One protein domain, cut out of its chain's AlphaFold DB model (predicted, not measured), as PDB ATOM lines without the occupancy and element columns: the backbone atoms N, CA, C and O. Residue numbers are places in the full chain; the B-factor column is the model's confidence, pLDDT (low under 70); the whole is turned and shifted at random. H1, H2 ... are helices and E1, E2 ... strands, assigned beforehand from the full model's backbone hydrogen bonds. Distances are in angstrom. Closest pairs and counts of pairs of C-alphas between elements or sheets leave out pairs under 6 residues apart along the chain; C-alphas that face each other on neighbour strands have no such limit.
ATOM      1  N   LEU A   3      30.621  34.341  -8.304       52.56
ATOM      2  CA  LEU A   3      32.034  33.998  -8.074       52.56
ATOM      3  C   LEU A   3      32.547  34.386  -6.671       52.56
ATOM      4  O   LEU A   3      33.309  33.642  -6.072       52.56
ATOM      5  N   LEU A   4      32.130  35.540  -6.135       53.25
ATOM      6  CA  LEU A   4      32.502  35.970  -4.774       53.25
ATOM      7  C   LEU A   4      31.661  35.287  -3.706       53.25
ATOM      8  O   LEU A   4      32.082  35.209  -2.556       53.25
ATOM      9  N   SER A   5      30.478  34.828  -4.103       53.88
ATOM     10  CA  SER A   5      29.574  34.113  -3.231       53.88
ATOM     11  C   SER A   5      29.802  32.593  -3.222       53.88
ATOM     12  O   SER A   5      29.068  31.867  -2.567       53.88
ATOM     13  N   CYS A   6      30.780  32.082  -3.973       46.50
ATOM     14  CA  CYS A   6      31.070  30.654  -4.006       46.50
ATOM     15  C   CYS A   6      32.008  30.290  -2.841       46.50
ATOM     16  O   CYS A   6      33.162  30.724  -2.868       46.50
ATOM     17  N   PRO A   7      31.556  29.493  -1.855       45.47
ATOM     18  CA  PRO A   7      32.335  29.202  -0.649       45.47
ATOM     19  C   PRO A   7      33.642  28.462  -0.937       45.47
ATOM     20  O   PRO A   7      34.677  28.781  -0.366       45.47
ATOM     21  N   THR A   8      33.609  27.542  -1.896       48.03
ATOM     22  CA  THR A   8      34.714  26.650  -2.279       48.03
ATOM     23  C   THR A   8      35.574  27.198  -3.421       48.03
ATOM     24  O   THR A   8      36.408  26.484  -3.977       48.03
ATOM     25  N   ALA A   9      35.304  28.427  -3.881       54.12
ATOM     26  CA  ALA A   9      35.880  28.999  -5.101       54.12
ATOM     27  C   ALA A   9      35.745  28.103  -6.358       54.12
ATOM     28  O   ALA A   9      36.447  28.309  -7.342       54.12
ATOM     29  N   SER A  10      34.827  27.127  -6.371       46.03
ATOM     30  CA  SER A  10      34.691  26.163  -7.474       46.03
ATOM     31  C   SER A  10      34.225  26.796  -8.787       46.03
ATOM     32  O   SER A  10      34.457  26.233  -9.859       46.03
ATOM     33  N   ILE A  11      33.603  27.976  -8.731       49.94
ATOM     34  CA  ILE A  11      33.284  28.762  -9.923       49.94
ATOM     35  C   ILE A  11      34.560  29.471 -10.380       49.94
ATOM     36  O   ILE A  11      34.943  30.504  -9.835       49.94
ATOM     37  N   HIS A  12      35.185  28.919 -11.414       43.88
ATOM     38  CA  HIS A  12      36.343  29.504 -12.076       43.88
ATOM     39  C   HIS A  12      35.918  30.147 -13.397       43.88
ATOM     40  O   HIS A  12      34.991  29.686 -14.062       43.88
ATOM     41  N   THR A  13      36.607  31.211 -13.793       43.75
ATOM     42  CA  THR A  13      36.496  31.779 -15.138       43.75
ATOM     43  C   THR A  13      37.819  31.565 -15.865       43.75
ATOM     44  O   THR A  13      38.868  31.917 -15.330       43.75
ATOM     45  N   ASP A  14      37.783  31.033 -17.093       48.66
ATOM     46  CA  ASP A  14      38.980  30.715 -17.906       48.66
ATOM     47  C   ASP A  14      39.907  31.920 -18.158       48.66
ATOM     48  O   ASP A  14      41.070  31.784 -18.535       48.66
ATOM     49  N   LYS A  15      39.389  33.132 -17.949       45.78
ATOM     50  CA  LYS A  15      40.142  34.387 -17.884       45.78
ATOM     51  C   LYS A  15      39.759  35.090 -16.581       45.78
ATOM     52  O   LYS A  15      38.596  34.970 -16.192       45.78
ATOM     53  N   PRO A  16      40.659  35.852 -15.925       50.12
ATOM     54  CA  PRO A  16      40.287  36.642 -14.754       50.12
ATOM     55  C   PRO A  16      39.064  37.492 -15.106       50.12
ATOM     56  O   PRO A  16      39.116  38.268 -16.065       50.12
ATOM     57  N   ALA A  17      37.947  37.296 -14.401       56.03
ATOM     58  CA  ALA A  17      36.736  38.046 -14.699       56.03
ATOM     59  C   ALA A  17      37.031  39.538 -14.498       56.03
ATOM     60  O   ALA A  17      37.366  39.979 -13.396       56.03
ATOM     61  N   LYS A  18      36.954  40.295 -15.599       52.97
ATOM     62  CA  LYS A  18      37.377  41.702 -15.680       52.97
ATOM     63  C   LYS A  18      36.665  42.594 -14.657       52.97
ATOM     64  O   LYS A  18      37.233  43.591 -14.225       52.97
ATOM     65  N   ASP A  19      35.499  42.156 -14.187       59.00
ATOM     66  CA  ASP A  19      34.617  42.926 -13.314       59.00
ATOM     67  C   ASP A  19      34.632  42.441 -11.855       59.00
ATOM     68  O   ASP A  19      33.838  42.911 -11.043       59.00
ATOM     69  N   ILE A  20      35.538  41.530 -11.462       56.94
ATOM     70  CA  ILE A  20      35.636  41.054 -10.064       56.94
ATOM     71  C   ILE A  20      35.773  42.220  -9.085       56.94
ATOM     72  O   ILE A  20      35.146  42.210  -8.029       56.94
ATOM     73  N   LEU A  21      36.553  43.245  -9.435       58.59
ATOM     74  CA  LEU A  21      36.724  44.436  -8.599       58.59
ATOM     75  C   LEU A  21      35.423  45.236  -8.459       58.59
ATOM     76  O   LEU A  21      35.134  45.716  -7.364       58.59
ATOM     77  N   GLN A  22      34.621  45.328  -9.524       60.47
ATOM     78  CA  GLN A  22      33.293  45.942  -9.473       60.47
ATOM     79  C   GLN A  22      32.342  45.122  -8.599       60.47
ATOM     80  O   GLN A  22      31.700  45.681  -7.718       60.47
ATOM     81  N   VAL A  23      32.311  43.798  -8.740       58.59
ATOM     82  CA  VAL A  23      31.459  42.940  -7.898       58.59
ATOM     83  C   VAL A  23      31.894  42.979  -6.424       58.59
ATOM     84  O   VAL A  23      31.059  42.975  -5.530       58.59
ATOM     85  N   GLN A  24      33.193  43.079  -6.126       62.22
ATOM     86  CA  GLN A  24      33.664  43.285  -4.749       62.22
ATOM     87  C   GLN A  24      33.230  44.649  -4.208       62.22
ATOM     88  O   GLN A  24      33.027  44.806  -3.006       62.22
ATOM     89  N   SER A  25      33.092  45.652  -5.081       64.88
ATOM     90  CA  SER A  25      32.642  46.994  -4.710       64.88
ATOM     91  C   SER A  25      31.150  47.066  -4.354       64.88
ATOM     92  O   SER A  25      30.777  47.994  -3.642       64.88
ATOM     93  N   THR A  26      30.337  46.061  -4.698       74.06
ATOM     94  CA  THR A  26      28.894  46.082  -4.408       74.06
ATOM     95  C   THR A  26      28.499  45.521  -3.040       74.06
ATOM     96  O   THR A  26      27.436  45.869  -2.555       74.06
ATOM     97  N   PHE A  27      29.332  44.705  -2.386       77.69
ATOM     98  CA  PHE A  27      29.027  44.169  -1.047       77.69
ATOM     99  C   PHE A  27      29.401  45.134   0.097       77.69
ATOM    100  O   PHE A  27      30.426  45.805  -0.031       77.69
ATOM    101  N   PRO A  28      28.671  45.169   1.227       83.50
ATOM    102  CA  PRO A  28      27.470  44.379   1.489       83.50
ATOM    103  C   PRO A  28      26.263  44.936   0.702       83.50
ATOM    104  O   PRO A  28      26.182  46.137   0.453       83.50
ATOM    105  N   LEU A  29      25.386  44.049   0.230       82.94
ATOM    106  CA  LEU A  29      24.260  44.372  -0.660       82.94
ATOM    107  C   LEU A  29      22.974  44.522   0.154       82.94
ATOM    108  O   LEU A  29      22.704  43.614   0.932       82.94
ATOM    109  N   PRO A  30      22.163  45.575  -0.027       83.12
ATOM    110  CA  PRO A  30      20.833  45.612   0.584       83.12
ATOM    111  C   PRO A  30      20.013  44.402   0.109       83.12
ATOM    112  O   PRO A  30      20.095  44.041  -1.069       83.12
ATOM    113  N   ILE A  31      19.296  43.742   1.026       73.00
ATOM    114  CA  ILE A  31      18.495  42.551   0.689       73.00
ATOM    115  C   ILE A  31      17.245  42.945  -0.094       73.00
ATOM    116  O   ILE A  31      16.981  42.357  -1.139       73.00
ATOM    117  N   ASP A  32      16.498  43.915   0.428       69.69
ATOM    118  CA  ASP A  32      15.227  44.367  -0.125       69.69
ATOM    119  C   ASP A  32      14.983  45.833   0.267       69.69
ATOM    120  O   ASP A  32      15.459  46.285   1.314       69.69
ATOM    121  N   ASP A  33      14.244  46.562  -0.566       73.75
ATOM    122  CA  ASP A  33      13.795  47.924  -0.267       73.75
ATOM    123  C   ASP A  33      12.773  47.927   0.888       73.75
ATOM    124  O   ASP A  33      12.721  48.894   1.651       73.75
ATOM    125  N   ASP A  34      12.033  46.824   1.069       69.75
ATOM    126  CA  ASP A  34      11.077  46.618   2.167       69.75
ATOM    127  C   ASP A  34      11.759  46.229   3.498       69.75
ATOM    128  O   ASP A  34      11.123  46.213   4.552       69.75
ATOM    129  N   LEU A  35      13.069  45.943   3.479       67.12
ATOM    130  CA  LEU A  35      13.888  45.643   4.663       67.12
ATOM    131  C   LEU A  35      15.101  46.588   4.744       67.12
ATOM    132  O   LEU A  35      16.260  46.146   4.683       67.12
ATOM    133  N   PRO A  36      14.867  47.909   4.880       74.88
ATOM    134  CA  PRO A  36      15.941  48.888   4.904       74.88
ATOM    135  C   PRO A  36      16.882  48.638   6.086       74.88
ATOM    136  O   PRO A  36      16.465  48.354   7.204       74.88
ATOM    137  N   GLY A  37      18.186  48.767   5.839       79.94
ATOM    138  CA  GLY A  37      19.206  48.555   6.867       79.94
ATOM    139  C   GLY A  37      19.664  47.103   7.023       79.94
ATOM    140  O   GLY A  37      20.593  46.865   7.793       79.94
ATOM    141  N   VAL A  38      19.098  46.151   6.275       82.88
ATOM    142  CA  VAL A  38      19.579  44.764   6.239       82.88
ATOM    143  C   VAL A  38      20.404  44.526   4.980       82.88
ATOM    144  O   VAL A  38      19.932  44.694   3.852       82.88
ATOM    145  N   TYR A  39      21.647  44.093   5.171       82.88
ATOM    146  CA  TYR A  39      22.583  43.851   4.087       82.88
ATOM    147  C   TYR A  39      23.110  42.419   4.093       82.88
ATOM    148  O   TYR A  39      23.542  41.900   5.115       82.88
ATOM    149  N   LEU A  40      23.171  41.812   2.916       84.88
ATOM    150  CA  LEU A  40      23.892  40.582   2.644       84.88
ATOM    151  C   LEU A  40      25.395  40.869   2.531       84.88
ATOM    152  O   LEU A  40      25.836  41.607   1.644       84.88
ATOM    153  N   CYS A  41      26.205  40.233   3.374       84.06
ATOM    154  CA  CYS A  41      27.660  40.393   3.349       84.06
ATOM    155  C   CYS A  41      28.322  39.657   2.172       84.06
ATOM    156  O   CYS A  41      29.376  40.084   1.695       84.06
ATOM    157  N   GLY A  42      27.700  38.586   1.667       75.94
ATOM    158  CA  GLY A  42      28.279  37.730   0.630       75.94
ATOM    159  C   GLY A  42      29.474  36.943   1.169       75.94
ATOM    160  O   GLY A  42      29.398  36.412   2.268       75.94
ATOM    161  N   TYR A  43      30.567  36.866   0.392       62.62
ATOM    162  CA  TYR A  43      31.852  36.243   0.778       62.62
ATOM    163  C   TYR A  43      31.706  34.950   1.599       62.62
ATOM    164  O   TYR A  43      32.389  34.773   2.612       62.62
ATOM    165  N   HIS A  44      30.814  34.061   1.155       64.44
ATOM    166  CA  HIS A  44      30.577  32.781   1.814       64.44
ATOM    167  C   HIS A  44      31.905  32.026   1.969       64.44
ATOM    168  O   HIS A  44      32.788  32.135   1.109       64.44
ATOM    169  N   SER A  45      32.058  31.297   3.071       49.56
ATOM    170  CA  SER A  45      33.269  30.533   3.366       49.56
ATOM    171  C   SER A  45      33.016  29.039   3.201       49.56
ATOM    172  O   SER A  45      31.936  28.552   3.527       49.56
ATOM    173  N   GLU A  46      34.011  28.301   2.711       54.59
ATOM    174  CA  GLU A  46      34.024  26.833   2.789       54.59
ATOM    175  C   GLU A  46      34.056  26.365   4.245       54.59
ATOM    176  O   GLU A  46      33.326  25.447   4.605       54.59
ATOM    177  N   ASP A  47      34.792  27.087   5.095       50.34
ATOM    178  CA  ASP A  47      34.856  26.845   6.543       50.34
ATOM    179  C   ASP A  47      33.512  27.073   7.249       50.34
ATOM    180  O   ASP A  47      33.376  26.713   8.412       50.34
ATOM    181  N   SER A  48      32.550  27.698   6.557       48.25
ATOM    182  CA  SER A  48      31.172  27.870   7.015       48.25
ATOM    183  C   SER A  48      30.152  27.168   6.125       48.25
ATOM    184  O   SER A  48      29.012  27.601   6.029       48.25
ATOM    185  N   TYR A  49      30.564  26.166   5.345       50.88
ATOM    186  CA  TYR A  49      29.687  25.408   4.440       50.88
ATOM    187  C   TYR A  49      28.822  26.251   3.477       50.88
ATOM    188  O   TYR A  49      27.819  25.765   2.956       50.88
ATOM    189  N   GLY A  50      29.191  27.504   3.191       52.41
ATOM    190  CA  GLY A  50      28.354  28.403   2.390       52.41
ATOM    191  C   GLY A  50      27.383  29.300   3.161       52.41
ATOM    192  O   GLY A  50      26.573  29.962   2.510       52.41
ATOM    193  N   ALA A  51      27.479  29.373   4.491       58.06
ATOM    194  CA  ALA A  51      26.678  30.239   5.358       58.06
ATOM    195  C   ALA A  51      26.451  31.630   4.781       58.06
ATOM    196  O   ALA A  51      27.370  32.269   4.251       58.06
ATOM    197  N   THR A  52      25.219  32.108   4.887       74.00
ATOM    198  CA  THR A  52      24.864  33.450   4.440       74.00
ATOM    199  C   THR A  52      24.946  34.386   5.630       74.00
ATOM    200  O   THR A  52      24.168  34.248   6.560       74.00
ATOM    201  N   SER A  53      25.886  35.329   5.589       83.06
ATOM    202  CA  SER A  53      26.062  36.311   6.659       83.06
ATOM    203  C   SER A  53      25.433  37.650   6.306       83.06
ATOM    204  O   SER A  53      25.388  38.066   5.139       83.06
ATOM    205  N   TYR A  54      24.989  38.347   7.344       86.88
ATOM    206  CA  TYR A  54      24.213  39.570   7.223       86.88
ATOM    207  C   TYR A  54      24.764  40.671   8.127       86.88
ATOM    208  O   TYR A  54      25.361  40.403   9.168       86.88
ATOM    209  N   LEU A  55      24.550  41.921   7.732       90.25
ATOM    210  CA  LEU A  55      24.771  43.103   8.553       90.25
ATOM    211  C   LEU A  55      23.441  43.832   8.711       90.25
ATOM    212  O   LEU A  55      22.813  44.194   7.719       90.25
ATOM    213  N   ILE A  56      23.050  44.080   9.952       89.06
ATOM    214  CA  ILE A  56      21.835  44.805  10.307       89.06
ATOM    215  C   ILE A  56      22.257  46.131  10.921       89.06
ATOM    216  O   ILE A  56      22.949  46.157  11.942       89.06
ATOM    217  N   ILE A  57      21.875  47.229  10.277       88.19
ATOM    218  CA  ILE A  57      22.153  48.578  10.755       88.19
ATOM    219  C   ILE A  57      21.208  48.906  11.897       88.19
ATOM    220  O   ILE A  57      19.998  48.730  11.774       88.19
ATOM    221  N   HIS A  58      21.764  49.392  13.005       84.75
ATOM    222  CA  HIS A  58      20.975  49.687  14.191       84.75
ATOM    223  C   HIS A  58      21.503  50.920  14.940       84.75
ATOM    224  O   HIS A  58      22.722  51.035  15.111       84.75
ATOM    225  N   PRO A  59      20.627  51.816  15.444       83.62
ATOM    226  CA  PRO A  59      21.042  53.033  16.147       83.62
ATOM    227  C   PRO A  59      21.952  52.793  17.359       83.62
ATOM    228  O   PRO A  59      22.890  53.554  17.584       83.62
ATOM    229  N   GLU A  60      21.726  51.716  18.118       83.69
ATOM    230  CA  GLU A  60      22.568  51.361  19.276       83.69
ATOM    231  C   GLU A  60      23.824  50.548  18.909       83.69
ATOM    232  O   GLU A  60      24.583  50.129  19.789       83.69
ATOM    233  N   GLY A  61      24.059  50.323  17.618       88.12
ATOM    234  CA  GLY A  61      25.199  49.587  17.091       88.12
ATOM    235  C   GLY A  61      24.772  48.386  16.262       88.12
ATOM    236  O   GLY A  61      23.982  47.556  16.706       88.12
ATOM    237  N   ASN A  62      25.344  48.293  15.064       92.44
ATOM    238  CA  ASN A  62      24.989  47.281  14.079       92.44
ATOM    239  C   ASN A  62      25.263  45.855  14.581       92.44
ATOM    240  O   ASN A  62      26.175  45.621  15.386       92.44
ATOM    241  N   ILE A  63      24.520  44.899  14.030       91.12
ATOM    242  CA  ILE A  63      24.647  43.474  14.331       91.12
ATOM    243  C   ILE A  63      25.127  42.750  13.078       91.12
ATOM    244  O   ILE A  63      24.513  42.855  12.020       91.12
ATOM    245  N   MET A  64      26.220  42.004  13.200       91.62
ATOM    246  CA  MET A  64      26.633  41.029  12.197       91.62
ATOM    247  C   MET A  64      26.047  39.666  12.572       91.62
ATOM    248  O   MET A  64      26.309  39.178  13.670       91.62
ATOM    249  N   VAL A  65      25.242  39.073  11.693       89.19
ATOM    250  CA  VAL A  65      24.732  37.705  11.863       89.19
ATOM    251  C   VAL A  65      25.586  36.777  11.021       89.19
ATOM    252  O   VAL A  65      25.645  36.943   9.799       89.19
ATOM    253  N   ASP A  66      26.245  35.845  11.701       88.31
ATOM    254  CA  ASP A  66      27.311  34.979  11.206       88.31
ATOM    255  C   ASP A  66      28.490  35.739  10.595       88.31
ATOM    256  O   ASP A  66      28.418  36.913  10.221       88.31
ATOM    257  N   SER A  67      29.639  35.079  10.519       84.12
ATOM    258  CA  SER A  67      30.853  35.714  10.017       84.12
ATOM    259  C   SER A  67      31.179  35.225   8.600       84.12
ATOM    260  O   SER A  67      31.420  34.032   8.406       84.12
ATOM    261  N   PRO A  68      31.221  36.114   7.582       85.38
ATOM    262  CA  PRO A  68      31.738  35.749   6.266       85.38
ATOM    263  C   PRO A  68      33.247  35.537   6.338       85.38
ATOM    264  O   PRO A  68      33.919  36.003   7.265       85.38
ATOM    265  N   ARG A  69      33.828  34.985   5.269       87.31
ATOM    266  CA  ARG A  69      35.282  35.025   5.100       87.31
ATOM    267  C   ARG A  69      35.786  36.469   5.201       87.31
ATOM    268  O   ARG A  69      35.305  37.365   4.498       87.31
ATOM    269  N   TYR A  70      36.789  36.694   6.042       89.94
ATOM    270  CA  TYR A  70      37.315  38.029   6.287       89.94
ATOM    271  C   TYR A  70      38.029  38.568   5.050       89.94
ATOM    272  O   TYR A  70      38.935  37.939   4.494       89.94
ATOM    273  N   THR A  71      37.668  39.785   4.641       90.19
ATOM    274  CA  THR A  71      38.413  40.523   3.619       90.19
ATOM    275  C   THR A  71      38.585  41.985   4.027       90.19
ATOM    276  O   THR A  71      37.613  42.597   4.479       90.19
ATOM    277  N   PRO A  72      39.772  42.593   3.809       90.19
ATOM    278  CA  PRO A  72      39.994  44.014   4.094       90.19
ATOM    279  C   PRO A  72      38.957  44.926   3.422       90.19
ATOM    280  O   PRO A  72      38.436  45.852   4.025       90.19
ATOM    281  N   LYS A  73      38.570  44.603   2.181       89.25
ATOM    282  CA  LYS A  73      37.593  45.396   1.424       89.25
ATOM    283  C   LYS A  73      36.196  45.387   2.035       89.25
ATOM    284  O   LYS A  73      35.517  46.406   1.950       89.25
ATOM    285  N   LEU A  74      35.743  44.247   2.565       91.12
ATOM    286  CA  LEU A  74      34.417  44.166   3.170       91.12
ATOM    287  C   LEU A  74      34.415  44.888   4.516       91.12
ATOM    288  O   LEU A  74      33.537  45.715   4.745       91.12
ATOM    289  N   VAL A  75      35.422  44.651   5.362       94.88
ATOM    290  CA  VAL A  75      35.467  45.294   6.681       94.88
ATOM    291  C   VAL A  75      35.568  46.815   6.587       94.88
ATOM    292  O   VAL A  75      34.810  47.497   7.266       94.88
ATOM    293  N   ASP A  76      36.366  47.356   5.661       94.50
ATOM    294  CA  ASP A  76      36.480  48.809   5.462       94.50
ATOM    295  C   ASP A  76      35.147  49.461   5.051       94.50
ATOM    296  O   ASP A  76      34.930  50.653   5.265       94.50
ATOM    297  N   LYS A  77      34.243  48.706   4.417       93.88
ATOM    298  CA  LYS A  77      32.901  49.195   4.080       93.88
ATOM    299  C   LYS A  77      31.933  49.055   5.236       93.88
ATOM    300  O   LYS A  77      31.158  49.975   5.462       93.88
ATOM    301  N   ILE A  78      31.994  47.944   5.963       94.88
ATOM    302  CA  ILE A  78      31.187  47.747   7.167       94.88
ATOM    303  C   ILE A  78      31.509  48.840   8.191       94.88
ATOM    304  O   ILE A  78      30.597  49.436   8.748       94.88
ATOM    305  N   GLU A  79      32.778  49.219   8.355       95.81
ATOM    306  CA  GLU A  79      33.168  50.359   9.195       95.81
ATOM    307  C   GLU A  79      32.567  51.689   8.732       95.81
ATOM    308  O   GLU A  79      32.093  52.469   9.556       95.81
ATOM    309  N   LYS A  80      32.517  51.941   7.417       95.19
ATOM    310  CA  LYS A  80      31.851  53.134   6.863       95.19
ATOM    311  C   LYS A  80      30.341  53.137   7.097       95.19
ATOM    312  O   LYS A  80      29.744  54.207   7.091       95.19
ATOM    313  N   LEU A  81      29.744  51.966   7.309       93.00
ATOM    314  CA  LEU A  81      28.343  51.793   7.688       93.00
ATOM    315  C   LEU A  81      28.130  51.810   9.214       93.00
ATOM    316  O   LEU A  81      27.024  51.546   9.674       93.00
ATOM    317  N   GLY A  82      29.158  52.119  10.013       95.12
ATOM    318  CA  GLY A  82      29.069  52.181  11.478       95.12
ATOM    319  C   GLY A  82      29.673  50.981  12.212       95.12
ATOM    320  O   GLY A  82      29.556  50.889  13.431       95.12
ATOM    321  N   GLY A  83      30.347  50.073  11.500       96.31
ATOM    322  CA  GLY A  83      30.986  48.893  12.080       96.31
ATOM    323  C   GLY A  83      29.977  47.815  12.469       96.31
ATOM    324  O   GLY A  83      28.912  47.713  11.864       96.31
ATOM    325  N   ALA A  84      30.324  47.005  13.469       95.00
ATOM    326  CA  ALA A  84      29.400  46.110  14.159       95.00
ATOM    327  C   ALA A  84      29.708  46.145  15.655       95.00
ATOM    328  O   ALA A  84      30.867  46.032  16.050       95.00
ATOM    329  N   ARG A  85      28.676  46.310  16.482       95.12
ATOM    330  CA  ARG A  85      28.789  46.230  17.942       95.12
ATOM    331  C   ARG A  85      28.677  44.786  18.414       95.12
ATOM    332  O   ARG A  85      29.403  44.386  19.323       95.12
ATOM    333  N   TYR A  86      27.804  44.017  17.771       94.06
ATOM    334  CA  TYR A  86      27.555  42.618  18.088       94.06
ATOM    335  C   TYR A  86      27.833  41.730  16.881       94.06
ATOM    336  O   TYR A  86      27.581  42.121  15.740       94.06
ATOM    337  N   MET A  87      28.318  40.524  17.153       94.00
ATOM    338  CA  MET A  87      28.363  39.429  16.193       94.00
ATOM    339  C   MET A  87      27.602  38.246  16.772       94.00
ATOM    340  O   MET A  87      28.040  37.656  17.756       94.00
ATOM    341  N   PHE A  88      26.464  37.905  16.186       91.44
ATOM    342  CA  PHE A  88      25.699  36.739  16.593       91.44
ATOM    343  C   PHE A  88      26.056  35.554  15.696       91.44
ATOM    344  O   PHE A  88      25.861  35.627  14.489       91.44
ATOM    345  N   LEU A  89      26.606  34.500  16.295       89.12
ATOM    346  CA  LEU A  89      26.955  33.247  15.632       89.12
ATOM    347  C   LEU A  89      25.802  32.268  15.851       89.12
ATOM    348  O   LEU A  89      25.529  31.879  16.992       89.12
ATOM    349  N   THR A  90      25.110  31.917  14.773       82.62
ATOM    350  CA  THR A  90      23.867  31.139  14.814       82.62
ATOM    351  C   THR A  90      24.109  29.698  15.250       82.62
ATOM    352  O   THR A  90      23.324  29.160  16.030       82.62
ATOM    353  N   HIS A  91      25.210  29.094  14.803       78.31
ATOM    354  CA  HIS A  91      25.661  27.770  15.218       78.31
ATOM    355  C   HIS A  91      27.159  27.570  14.970       78.31
ATOM    356  O   HIS A  91      27.829  28.383  14.330       78.31
ATOM    357  N   ILE A  92      27.683  26.450  15.467       79.50
ATOM    358  CA  ILE A  92      29.097  26.065  15.379       79.50
ATOM    359  C   ILE A  92      29.637  26.040  13.946       79.50
ATOM    360  O   ILE A  92      30.787  26.417  13.724       79.50
ATOM    361  N   ASP A  93      28.819  25.611  12.986       73.50
ATOM    362  CA  ASP A  93      29.270  25.479  11.603       73.50
ATOM    363  C   ASP A  93      29.468  26.843  10.906       73.50
ATOM    364  O   ASP A  93      30.199  26.893   9.930       73.50
ATOM    365  N   ASP A  94      28.929  27.961  11.422       76.69
ATOM    366  CA  ASP A  94      28.865  29.253  10.704       76.69
ATOM    367  C   ASP A  94      29.773  30.345  11.307       76.69
ATOM    368  O   ASP A  94      29.464  31.537  11.350       76.69
ATOM    369  N   VAL A  95      30.963  29.934  11.751       83.12
ATOM    370  CA  VAL A  95      31.901  30.780  12.517       83.12
ATOM    371  C   VAL A  95      33.142  31.226  11.727       83.12
ATOM    372  O   VAL A  95      34.182  31.555  12.299       83.12
ATOM    373  N   ALA A  96      33.089  31.245  10.394       81.44
ATOM    374  CA  ALA A  96      34.270  31.517   9.566       81.44
ATOM    375  C   ALA A  96      34.925  32.883   9.856       81.44
ATOM    376  O   ALA A  96      34.298  33.930   9.755       81.44
ATOM    377  N   ASP A  97      36.224  32.887  10.175       92.00
ATOM    378  CA  ASP A  97      37.009  34.092  10.491       92.00
ATOM    379  C   ASP A  97      36.445  34.991  11.621       92.00
ATOM    380  O   ASP A  97      36.903  36.130  11.777       92.00
ATOM    381  N   HIS A  98      35.522  34.496  12.462       94.50
ATOM    382  CA  HIS A  98      34.859  35.278  13.523       94.50
ATOM    383  C   HIS A  98      35.842  36.068  14.406       94.50
ATOM    384  O   HIS A  98      35.604  37.230  14.736       94.50
ATOM    385  N   ARG A  99      37.011  35.480  14.707       95.69
ATOM    386  CA  ARG A  99      38.084  36.120  15.487       95.69
ATOM    387  C   ARG A  99      38.677  37.345  14.796       95.69
ATOM    388  O   ARG A  99      38.886  38.361  15.450       95.69
ATOM    389  N   LYS A 100      38.939  37.270  13.486       96.06
ATOM    390  CA  LYS A 100      39.518  38.389  12.717       96.06
ATOM    391  C   LYS A 100      38.544  39.558  12.658       96.06
ATOM    392  O   LYS A 100      38.943  40.711  12.805       96.06
ATOM    393  N   TRP A 101      37.261  39.253  12.470       96.38
ATOM    394  CA  TRP A 101      36.202  40.252  12.507       96.38
ATOM    395  C   TRP A 101      36.081  40.908  13.879       96.38
ATOM    396  O   TRP A 101      36.115  42.134  13.949       96.38
ATOM    397  N   ALA A 102      36.022  40.122  14.957       97.00
ATOM    398  CA  ALA A 102      35.964  40.649  16.320       97.00
ATOM    399  C   ALA A 102      37.200  41.482  16.679       97.00
ATOM    400  O   ALA A 102      37.080  42.556  17.267       97.00
ATOM    401  N   GLU A 103      38.391  41.061  16.251       96.62
ATOM    402  CA  GLU A 103      39.613  41.836  16.451       96.62
ATOM    403  C   GLU A 103      39.570  43.180  15.711       96.62
ATOM    404  O   GLU A 103      39.985  44.197  16.277       96.62
ATOM    405  N   ARG A 104      39.071  43.204  14.468       97.25
ATOM    406  CA  ARG A 104      39.030  44.419  13.645       97.25
ATOM    407  C   ARG A 104      37.912  45.376  14.055       97.25
ATOM    408  O   ARG A 104      38.181  46.566  14.186       97.25
ATOM    409  N   LEU A 105      36.698  44.864  14.252       96.62
ATOM    410  CA  LEU A 105      35.495  45.645  14.566       96.62
ATOM    411  C   LEU A 105      35.308  45.900  16.065       96.62
ATOM    412  O   LEU A 105      34.503  46.750  16.431       96.62
ATOM    413  N   LYS A 106      36.044  45.189  16.930       96.81
ATOM    414  CA  LYS A 106      35.884  45.231  18.396       96.81
ATOM    415  C   LYS A 106      34.460  44.881  18.847       96.81
ATOM    416  O   LYS A 106      33.982  45.412  19.845       96.81
ATOM    417  N   CYS A 107      33.792  43.995  18.108       95.06
ATOM    418  CA  CYS A 107      32.439  43.550  18.420       95.06
ATOM    419  C   CYS A 107      32.430  42.468  19.508       95.06
ATOM    420  O   CYS A 107      33.329  41.629  19.570       95.06
ATOM    421  N   GLU A 108      31.372  42.443  20.315       96.19
ATOM    422  CA  GLU A 108      31.089  41.345  21.241       96.19
ATOM    423  C   GLU A 108      30.462  40.179  20.466       96.19
ATOM    424  O   GLU A 108      29.406  40.349  19.846       96.19
ATOM    425  N   ARG A 109      31.097  38.999  20.485       96.50
ATOM    426  CA  ARG A 109      30.518  37.801  19.873       96.50
ATOM    427  C   ARG A 109      29.565  37.122  20.848       96.50
ATOM    428  O   ARG A 109      29.816  37.043  22.054       96.50
ATOM    429  N   ILE A 110      28.480  36.601  20.299       94.06
ATOM    430  CA  ILE A 110      27.398  35.945  21.020       94.06
ATOM    431  C   ILE A 110      27.140  34.598  20.342       94.06
ATOM    432  O   ILE A 110      26.941  34.561  19.132       94.06
ATOM    433  N   ILE A 111      27.137  33.506  21.106       90.75
ATOM    434  CA  ILE A 111      26.820  32.152  20.621       90.75
ATOM    435  C   ILE A 111      25.984  31.405  21.663       90.75
ATOM    436  O   ILE A 111      26.056  31.708  22.857       90.75
ATOM    437  N   HIS A 112      25.200  30.415  21.248       89.31
ATOM    438  CA  HIS A 112      24.545  29.507  22.186       89.31
ATOM    439  C   HIS A 112      25.543  28.502  22.790       89.31
ATOM    440  O   HIS A 112      26.446  28.012  22.118       89.31
ATOM    441  N   SER A 113      25.390  28.164  24.075       89.00
ATOM    442  CA  SER A 113      26.319  27.292  24.803       89.00
ATOM    443  C   SER A 113      26.370  25.868  24.254       89.00
ATOM    444  O   SER A 113      27.379  25.192  24.426       89.00
ATOM    445  N   GLY A 114      25.284  25.413  23.621       85.06
ATOM    446  CA  GLY A 114      25.212  24.107  22.957       85.06
ATOM    447  C   GLY A 114      26.103  23.998  21.717       85.06
ATOM    448  O   GLY A 114      26.466  22.889  21.343       85.06
ATOM    449  N   ASP A 115      26.502  25.131  21.141       84.12
ATOM    450  CA  ASP A 115      27.326  25.215  19.933       84.12
ATOM    451  C   ASP A 115      28.772  25.647  20.250       84.12
ATOM    452  O   ASP A 115      29.573  25.910  19.353       84.12
ATOM    453  N   VAL A 116      29.136  25.715  21.537       88.50
ATOM    454  CA  VAL A 116      30.497  26.062  21.960       88.50
ATOM    455  C   VAL A 116      31.422  24.855  21.840       88.50
ATOM    456  O   VAL A 116      31.311  23.878  22.576       88.50
ATOM    457  N   VAL A 117      32.429  25.000  20.986       89.06
ATOM    458  CA  VAL A 117      33.611  24.129  20.882       89.06
ATOM    459  C   VAL A 117      34.906  24.928  21.019       89.06
ATOM    460  O   VAL A 117      34.873  26.152  21.157       89.06
ATOM    461  N   ASP A 118      36.054  24.257  20.912       91.81
ATOM    462  CA  ASP A 118      37.398  24.838  21.034       91.81
ATOM    463  C   ASP A 118      37.605  26.123  20.206       91.81
ATOM    464  O   ASP A 118      38.182  27.097  20.695       91.81
ATOM    465  N   ILE A 119      37.103  26.184  18.962       88.38
ATOM    466  CA  ILE A 119      37.253  27.368  18.091       88.38
ATOM    467  C   ILE A 119      36.351  28.554  18.487       88.38
ATOM    468  O   ILE A 119      36.599  29.684  18.070       88.38
ATOM    469  N   THR A 120      35.348  28.326  19.326       91.75
ATOM    470  CA  THR A 120      34.393  29.336  19.824       91.75
ATOM    471  C   THR A 120      34.461  29.510  21.343       91.75
ATOM    472  O   THR A 120      33.677  30.255  21.927       91.75
ATOM    473  N   ALA A 121      35.390  28.832  22.021       93.75
ATOM    474  CA  ALA A 121      35.498  28.859  23.477       93.75
ATOM    475  C   ALA A 121      35.757  30.279  24.015       93.75
ATOM    476  O   ALA A 121      35.282  30.634  25.098       93.75
ATOM    477  N   ASP A 122      36.452  31.108  23.230       95.50
ATOM    478  CA  ASP A 122      36.771  32.504  23.533       95.50
ATOM    479  C   ASP A 122      35.636  33.498  23.233       95.50
ATOM    480  O   ASP A 122      35.805  34.682  23.509       95.50
ATOM    481  N   VAL A 123      34.489  33.051  22.704       96.56
ATOM    482  CA  VAL A 123      33.329  33.923  22.448       96.56
ATOM    483  C   VAL A 123      32.859  34.579  23.747       96.56
ATOM    484  O   VAL A 123      32.680  33.904  24.766       96.56
ATOM    485  N   GLU A 124      32.666  35.895  23.705       97.62
ATOM    486  CA  GLU A 124      32.469  36.743  24.881       97.62
ATOM    487  C   GLU A 124      31.181  36.397  25.635       97.62
ATOM    488  O   GLU A 124      31.201  36.249  26.861       97.62
ATOM    489  N   ARG A 125      30.075  36.206  24.909       96.00
ATOM    490  CA  ARG A 125      28.764  35.901  25.489       96.00
ATOM    491  C   ARG A 125      28.265  34.534  25.040       96.00
ATOM    492  O   ARG A 125      28.085  34.278  23.855       96.00
ATOM    493  N   LYS A 126      27.987  33.666  26.012       93.88
ATOM    494  CA  LYS A 126      27.440  32.322  25.792       93.88
ATOM    495  C   LYS A 126      26.020  32.270  26.342       93.88
ATOM    496  O   LYS A 126      25.822  32.432  27.544       93.88
ATOM    497  N   LEU A 127      25.041  32.099  25.462       88.44
ATOM    498  CA  LEU A 127      23.628  32.026  25.822       88.44
ATOM    499  C   LEU A 127      23.287  30.619  26.313       88.44
ATOM    500  O   LEU A 127      23.771  29.643  25.757       88.44
ATOM    501  N   THR A 128      22.443  30.510  27.334       88.75
ATOM    502  CA  THR A 128      22.001  29.224  27.897       88.75
ATOM    503  C   THR A 128      20.481  29.170  27.976       88.75
ATOM    504  O   THR A 128      19.847  30.193  28.248       88.75
ATOM    505  N   GLY A 129      19.902  27.977  27.831       85.12
ATOM    506  CA  GLY A 129      18.455  27.751  27.900       85.12
ATOM    507  C   GLY A 129      17.783  27.813  26.528       85.12
ATOM    508  O   GLY A 129      18.426  27.621  25.505       85.12
TER     509      GLY A 129
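This is residues 3 to 129 of the 192 residues of an uncharacterized protein of Hordeum vulgare subsp. vulgare (UniProt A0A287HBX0). With little regular structure, a twisted mixed sheet, E1 to E6 in order, has H3 over one face, H2 beside H3, and H1 at one end. Of 127 printed residues, 45 form H1 E1 E2 E3 H2 E4 H3 E5 E6, mixed in class. The whole is compact, radius of gyration of the C-alphas 14.8 A, spanning 49 by 32 by 27 A.

H1, residues 20 to 26, is not on the sheet. E1, 38 to 40, E2, 54 to 56, and E3, 63 to 65, form a meander of antiparallel hairpins, N 55 to O 39 at 2.8 A. E4, 86 to 89, E5, 108 to 112, and E6, 125 to 127, follow in parallel, N 110 to O 87 at 2.8 A. H3, 98 to 105, is on the sheet and touches H2, 72 to 80, closest C-alphas 105 and 79, 7.5 A. E3, H2, E4 and E4, H3, E5 are right-handed strand-helix-strand units. Every O i to N i+4 pair is within hydrogen-bond range in H1 and H3, 4 of 5 in H2.

H1 begins at (35.636, 41.054, -10.064); E6 ends at (23.628, 32.026, 25.822).

The printed part has no cut; 35 residues have pLDDT under 70, among them residues 3 to 25 and residues 43 to 51.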